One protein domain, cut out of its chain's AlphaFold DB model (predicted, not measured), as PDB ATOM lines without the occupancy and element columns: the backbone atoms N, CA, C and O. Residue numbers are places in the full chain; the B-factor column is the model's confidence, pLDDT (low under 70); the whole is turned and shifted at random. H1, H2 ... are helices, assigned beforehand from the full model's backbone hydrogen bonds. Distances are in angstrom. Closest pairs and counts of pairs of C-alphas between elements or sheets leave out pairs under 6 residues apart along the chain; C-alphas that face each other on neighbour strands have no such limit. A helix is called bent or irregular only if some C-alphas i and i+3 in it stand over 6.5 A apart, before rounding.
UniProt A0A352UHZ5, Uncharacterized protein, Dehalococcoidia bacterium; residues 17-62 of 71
ATOM      1  N   ASP A  17     -77.120  56.042 131.595       94.00
ATOM      2  CA  ASP A  17     -76.263  55.124 130.864       94.00
ATOM      3  C   ASP A  17     -74.857  55.203 131.469       94.00
ATOM      4  O   ASP A  17     -74.127  56.174 131.255       94.00
ATOM      5  N   HIS A  18     -74.517  54.225 132.307       92.12
ATOM      6  CA  HIS A  18     -73.331  54.317 133.157       92.12
ATOM      7  C   HIS A  18     -72.024  54.091 132.396       92.12
ATOM      8  O   HIS A  18     -70.999  54.605 132.832       92.12
ATOM      9  N   ASP A  19     -72.040  53.387 131.266       88.38
ATOM     10  CA  ASP A  19     -70.846  53.206 130.429       88.38
ATOM     11  C   ASP A  19     -70.389  54.519 129.766       88.38
ATOM     12  O   ASP A  19     -69.258  54.612 129.297       88.38
ATOM     13  N   GLY A  20     -71.248  55.544 129.725       87.62
ATOM     14  CA  GLY A  20     -70.874  56.893 129.293       87.62
ATOM     15  C   GLY A  20     -70.192  57.729 130.382       87.62
ATOM     16  O   GLY A  20     -69.706  58.822 130.092       87.62
ATOM     17  N   HIS A  21     -70.163  57.261 131.636       87.31
ATOM     18  CA  HIS A  21     -69.530  57.998 132.726       87.31
ATOM     19  C   HIS A  21     -68.007  57.900 132.621       87.31
ATOM     20  O   HIS A  21     -67.423  56.827 132.748       87.31
ATOM     21  N   ILE A  22     -67.368  59.053 132.461       92.56
ATOM     22  CA  ILE A  22     -65.915  59.211 132.504       92.56
ATOM     23  C   ILE A  22     -65.533  60.023 133.739       92.56
ATOM     24  O   ILE A  22     -66.275  60.912 134.160       92.56
ATOM     25  N   TYR A  23     -64.384  59.718 134.336       94.56
ATOM     26  CA  TYR A  23     -63.913  60.386 135.547       94.56
ATOM     27  C   TYR A  23     -62.396  60.611 135.506       94.56
ATOM     28  O   TYR A  23     -61.685  60.004 134.705       94.56
ATOM     29  N   PHE A  24     -61.918  61.532 136.343       95.50
ATOM     30  CA  PHE A  24     -60.508  61.876 136.501       95.50
ATOM     31  C   PHE A  24     -60.248  62.330 137.952       95.50
ATOM     32  O   PHE A  24     -61.092  63.048 138.500       95.50
ATOM     33  N   PRO A  25     -59.101  61.984 138.568       95.88
ATOM     34  CA  PRO A  25     -58.050  61.114 138.034       95.88
ATOM     35  C   PRO A  25     -58.483  59.645 137.976       95.88
ATOM     36  O   PRO A  25     -59.404  59.226 138.672       95.88
ATOM     37  N   GLN A  26     -57.810  58.878 137.125       96.75
ATOM     38  CA  GLN A  26     -57.966  57.433 137.022       96.75
ATOM     39  C   GLN A  26     -57.408  56.793 138.289       96.75
ATOM     40  O   GLN A  26     -56.284  57.087 138.696       96.75
ATOM     41  N   ASP A  27     -58.202  55.918 138.895       97.44
ATOM     42  CA  ASP A  27     -57.878  55.258 140.149       97.44
ATOM     43  C   ASP A  27     -58.346  53.802 140.085       97.44
ATOM     44  O   ASP A  27     -59.508  53.510 139.791       97.44
ATOM     45  N   SER A  28     -57.435  52.872 140.370       97.25
ATOM     46  CA  SER A  28     -57.709  51.441 140.225       97.25
ATOM     47  C   SER A  28     -58.791  50.931 141.181       97.25
ATOM     48  O   SER A  28     -59.491  49.976 140.845       97.25
ATOM     49  N   LEU A  29     -58.948  51.543 142.363       97.75
ATOM     50  CA  LEU A  29     -59.990  51.155 143.317       97.75
ATOM     51  C   LEU A  29     -61.364  51.631 142.841       97.75
ATOM     52  O   LEU A  29     -62.354  50.919 143.030       97.75
ATOM     53  N   ILE A  30     -61.440  52.799 142.195       96.62
ATOM     54  CA  ILE A  30     -62.678  53.271 141.559       96.62
ATOM     55  C   ILE A  30     -63.063  52.332 140.408       96.62
ATOM     56  O   ILE A  30     -64.212  51.882 140.357       96.62
ATOM     57  N   ASP A  31     -62.119  51.964 139.537       95.38
ATOM     58  CA  ASP A  31     -62.365  51.030 138.426       95.38
ATOM     59  C   ASP A  31     -62.880  49.666 138.908       95.38
ATOM     60  O   ASP A  31     -63.882  49.143 138.401       95.38
ATOM     61  N   GLU A  32     -62.231  49.089 139.922       97.56
ATOM     62  CA  GLU A  32     -62.651  47.817 140.511       97.56
ATOM     63  C   GLU A  32     -64.043  47.921 141.146       97.56
ATOM     64  O   GLU A  32     -64.899  47.056 140.926       97.56
ATOM     65  N   SER A  33     -64.315  49.019 141.853       96.12
ATOM     66  CA  SER A  33     -65.625  49.281 142.450       96.12
ATOM     67  C   SER A  33     -66.723  49.357 141.385       96.12
ATOM     68  O   SER A  33     -67.771  48.720 141.525       96.12
ATOM     69  N   LEU A  34     -66.491  50.072 140.280       95.50
ATOM     70  CA  LEU A  34     -67.451  50.179 139.177       95.50
ATOM     71  C   LEU A  34     -67.727  48.815 138.527       95.50
ATOM     72  O   LEU A  34     -68.887  48.516 138.210       95.50
ATOM     73  N   LYS A  35     -66.701  47.969 138.387       95.38
ATOM     74  CA  LYS A  35     -66.835  46.594 137.882       95.38
ATOM     75  C   LYS A  35     -67.678  45.726 138.817       95.38
ATOM     76  O   LYS A  35     -68.599  45.053 138.346       95.38
ATOM     77  N   LEU A  36     -67.409  45.759 140.124       97.69
ATOM     78  CA  LEU A  36     -68.164  45.002 141.130       97.69
ATOM     79  C   LEU A  36     -69.635  45.430 141.171       97.69
ATOM     80  O   LEU A  36     -70.529  44.580 141.171       97.69
ATOM     81  N   ILE A  37     -69.903  46.737 141.109       96.25
ATOM     82  CA  ILE A  37     -71.268  47.273 141.013       96.25
ATOM     83  C   ILE A  37     -71.962  46.746 139.750       96.25
ATOM     84  O   ILE A  37     -73.110  46.306 139.816       96.25
ATOM     85  N   GLY A  38     -71.273  46.727 138.602       95.94
ATOM     86  CA  GLY A  38     -71.807  46.157 137.357       95.94
ATOM     87  C   GLY A  38     -72.194  44.682 137.487       95.94
ATOM     88  O   GLY A  38     -73.285  44.283 137.075       95.94
ATOM     89  N   GLN A  39     -71.338  43.877 138.118       97.38
ATOM     90  CA  GLN A  39     -71.607  42.458 138.366       97.38
ATOM     91  C   GLN A  39     -72.797  42.248 139.308       97.38
ATOM     92  O   GLN A  39     -73.650  41.403 139.030       97.38
ATOM     93  N   ALA A  40     -72.881  43.023 140.392       98.38
ATOM     94  CA  ALA A  40     -73.984  42.947 141.345       98.38
ATOM     95  C   ALA A  40     -75.328  43.307 140.691       98.38
ATOM     96  O   ALA A  40     -76.302  42.571 140.845       98.38
ATOM     97  N   VAL A  41     -75.369  44.387 139.901       97.69
ATOM     98  CA  VAL A  41     -76.575  44.796 139.163       97.69
ATOM     99  C   VAL A  41     -77.015  43.702 138.193       97.69
ATOM    100  O   VAL A  41     -78.174  43.293 138.230       97.69
ATOM    101  N   LYS A  42     -76.087  43.158 137.397       96.88
ATOM    102  CA  LYS A  42     -76.393  42.080 136.447       96.88
ATOM    103  C   LYS A  42     -76.898  40.818 137.149       96.88
ATOM    104  O   LYS A  42     -77.865  40.212 136.695       96.88
ATOM    105  N   ARG A  43     -76.281  40.425 138.271       98.31
ATOM    106  CA  ARG A  43     -76.717  39.269 139.078       98.31
ATOM    107  C   ARG A  43     -78.145  39.440 139.602       98.31
ATOM    108  O   ARG A  43     -78.866  38.454 139.703       98.31
ATOM    109  N   ASN A  44     -78.548  40.674 139.885       98.00
ATOM    110  CA  ASN A  44     -79.893  41.013 140.348       98.00
ATOM    111  C   ASN A  44     -80.889  41.261 139.195       98.00
ATOM    112  O   ASN A  44     -82.004  41.711 139.447       98.00
ATOM    113  N   GLY A  45     -80.507  40.984 137.941       97.56
ATOM    114  CA  GLY A  45     -81.365  41.156 136.765       97.56
ATOM    115  C   GLY A  45     -81.512  42.603 136.284       97.56
ATOM    116  O   GLY A  45     -82.380  42.882 135.462       97.56
ATOM    117  N   GLY A  46     -80.692  43.524 136.794       96.50
ATOM    118  CA  GLY A  46     -80.668  44.910 136.339       96.50
ATOM    119  C   GLY A  46     -79.716  45.135 135.163       96.50
ATOM    120  O   GLY A  46     -78.800  44.350 134.913       96.50
ATOM    121  N   ASP A  47     -79.904  46.268 134.490       96.62
ATOM    122  CA  ASP A  47     -79.027  46.767 133.433       96.62
ATOM    123  C   ASP A  47     -78.635  48.218 133.743       96.62
ATOM    124  O   ASP A  47     -79.483  49.105 133.842       96.62
ATOM    125  N   ARG A  48     -77.331  48.460 133.915       96.00
ATOM    126  CA  ARG A  48     -76.789  49.801 134.187       96.00
ATOM    127  C   ARG A  48     -76.818  50.704 132.955       96.00
ATOM    128  O   ARG A  48     -76.721  51.918 133.100       96.00
ATOM    129  N   ASN A  49     -76.967  50.135 131.772       95.50
ATOM    130  CA  ASN A  49     -76.898  50.851 130.511       95.50
ATOM    131  C   ASN A  49     -78.267  50.903 129.828       95.50
ATOM    132  O   ASN A  49     -78.368  51.303 128.675       95.50
ATOM    133  N   ILE A  50     -79.350  50.588 130.551       96.44
ATOM    134  CA  ILE A  50     -80.708  50.538 129.995       96.44
ATOM    135  C   ILE A  50     -81.149  51.865 129.358       96.44
ATOM    136  O   ILE A  50     -81.971  51.863 128.442       96.44
ATOM    137  N   GLY A  51     -80.574  52.997 129.794       95.38
ATOM    138  CA  GLY A  51     -80.848  54.331 129.257       95.38
ATOM    139  C   GLY A  51     -80.741  54.403 127.731       95.38
ATOM    140  O   GLY A  51     -81.672  54.887 127.083       95.38
ATOM    141  N   ARG A  52     -79.681  53.833 127.137       95.00
ATOM    142  CA  ARG A  52     -79.482  53.838 125.671       95.00
ATOM    143  C   ARG A  52     -80.491  52.976 124.910       95.00
ATOM    144  O   ARG A  52     -80.657  53.141 123.704       95.00
ATOM    145  N   HIS A  53     -81.178  52.072 125.607       96.00
ATOM    146  CA  HIS A  53     -82.141  51.138 125.028       96.00
ATOM    147  C   HIS A  53     -83.599  51.586 125.196       96.00
ATOM    148  O   HIS A  53     -84.475  51.029 124.535       96.00
ATOM    149  N   LEU A  54     -83.888  52.619 126.002       95.94
ATOM    150  CA  LEU A  54     -85.264  53.049 126.293       95.94
ATOM    151  C   LEU A  54     -86.083  53.350 125.032       95.94
ATOM    152  O   LEU A  54     -87.230  52.920 124.934       95.94
ATOM    153  N   ARG A  55     -85.500  54.032 124.037       96.19
ATOM    154  CA  ARG A  55     -86.212  54.330 122.783       96.19
ATOM    155  C   ARG A  55     -86.624  53.055 122.043       96.19
ATOM    156  O   ARG A  55     -87.753  52.973 121.570       96.19
ATOM    157  N   ALA A  56     -85.721  52.078 121.945       96.12
ATOM    158  CA  ALA A  56     -86.004  50.804 121.291       96.12
ATOM    159  C   ALA A  56     -87.100  50.033 122.043       96.12
ATOM    160  O   ALA A  56     -88.073  49.613 121.427       96.12
ATOM    161  N   LEU A  57     -87.017  49.972 123.375       96.19
ATOM    162  CA  LEU A  57     -88.009  49.294 124.217       96.19
ATOM    163  C   LEU A  57     -89.421  49.879 124.070       96.19
ATOM    164  O   LEU A  57     -90.403  49.136 124.075       96.19
ATOM    165  N   PHE A  58     -89.549  51.202 123.925       96.06
ATOM    166  CA  PHE A  58     -90.845  51.844 123.680       96.06
ATOM    167  C   PHE A  58     -91.418  51.452 122.311       96.06
ATOM    168  O   PHE A  58     -92.600  51.123 122.223       96.06
ATOM    169  N   ILE A  59     -90.581  51.436 121.270       95.81
ATOM    170  CA  ILE A  59     -90.976  51.018 119.914       95.81
ATOM    171  C   ILE A  59     -91.414  49.548 119.910       95.81
ATOM    172  O   ILE A  59     -92.493  49.229 119.418       95.81
ATOM    173  N   GLU A  60     -90.621  48.661 120.513       96.19
ATOM    174  CA  GLU A  60     -90.922  47.225 120.623       96.19
ATOM    175  C   GLU A  60     -92.191  46.951 121.442       96.19
ATOM    176  O   GLU A  60     -92.872  45.952 121.223       96.19
ATOM    177  N   SER A  61     -92.560  47.868 122.342       94.25
ATOM    178  CA  SER A  61     -93.810  47.809 123.108       94.25
ATOM    179  C   SER A  61     -95.045  48.273 122.322       94.25
ATOM    180  O   SER A  61     -96.133  48.350 122.898       94.25
ATOM    181  N   GLY A  62     -94.899  48.614 121.037       93.25
ATOM    182  CA  GLY A  62     -95.988  49.086 120.178       93.25
ATOM    183  C   GLY A  62     -96.410  50.534 120.435       93.25
ATOM    184  O   GLY A  62     -97.510  50.924 120.049       93.25
TER     185      GLY A  62
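AT A GLANCE: This is residues 17 to 62 of the 71 residues of an uncharacterized protein of Dehalococcoidia bacterium (UniProt A0A352UHZ5). The longest helix, H1, and the shorter H2 make a flat, open zigzag: H1 runs along one limb, the link of residues 44 to 49 turns the chain, and H2 leads away from H1 without packing on it. Before H1, residues 17 to 27 hold no named helix or strand, with a short helical run at residues 18 to 20; this stretch folds back over H1, with Asp 17 near the end of the link and the beginning of H2, while residues 54 to 62, of which 54 to 60 belong to H2, stick out at the far end. The printed part has 46 residues with two named helices, H1 then H2, and no named strand; the class is all helix. The whole is loose, with a radius of gyration of the C-alphas of 13.6 A, and spans 43 by 23 by 5 A.

HOW THE PARTS SIT: H1, residues 28 to 43, is the longest helix. H2, residues 50 to 60, is apart from it, with no C-alpha of the one within 8 A of the other. A short link of 6 residues joins them. In H1 every O i to N i+4 pair is within hydrogen-bond range; in H2 this holds for 5 of 7. H2 is irregular, with C-alphas 52 and 55 at 7.3 A.

IN THESE COORDINATES: H1 is 22.6 A long from C-alpha 28 at (-57.709, 51.441, 140.225) to C-alpha 43 at (-76.717, 39.269, 139.078). H2 measures 14.3 A and ends with C-alpha 60 at (-90.922, 47.225, 120.623).

THE WHOLE: The C-alphas farthest apart are those of Pro 25 and Gly 62, at 43.6 A. Residues 24 to 30, of which 28 to 30 belong to H1, and residues 40 to 45, of which 40 to 43 belong to H1, stand free. The printed part has no cut. Its mean pLDDT is 95.5, and no printed residue is under 70.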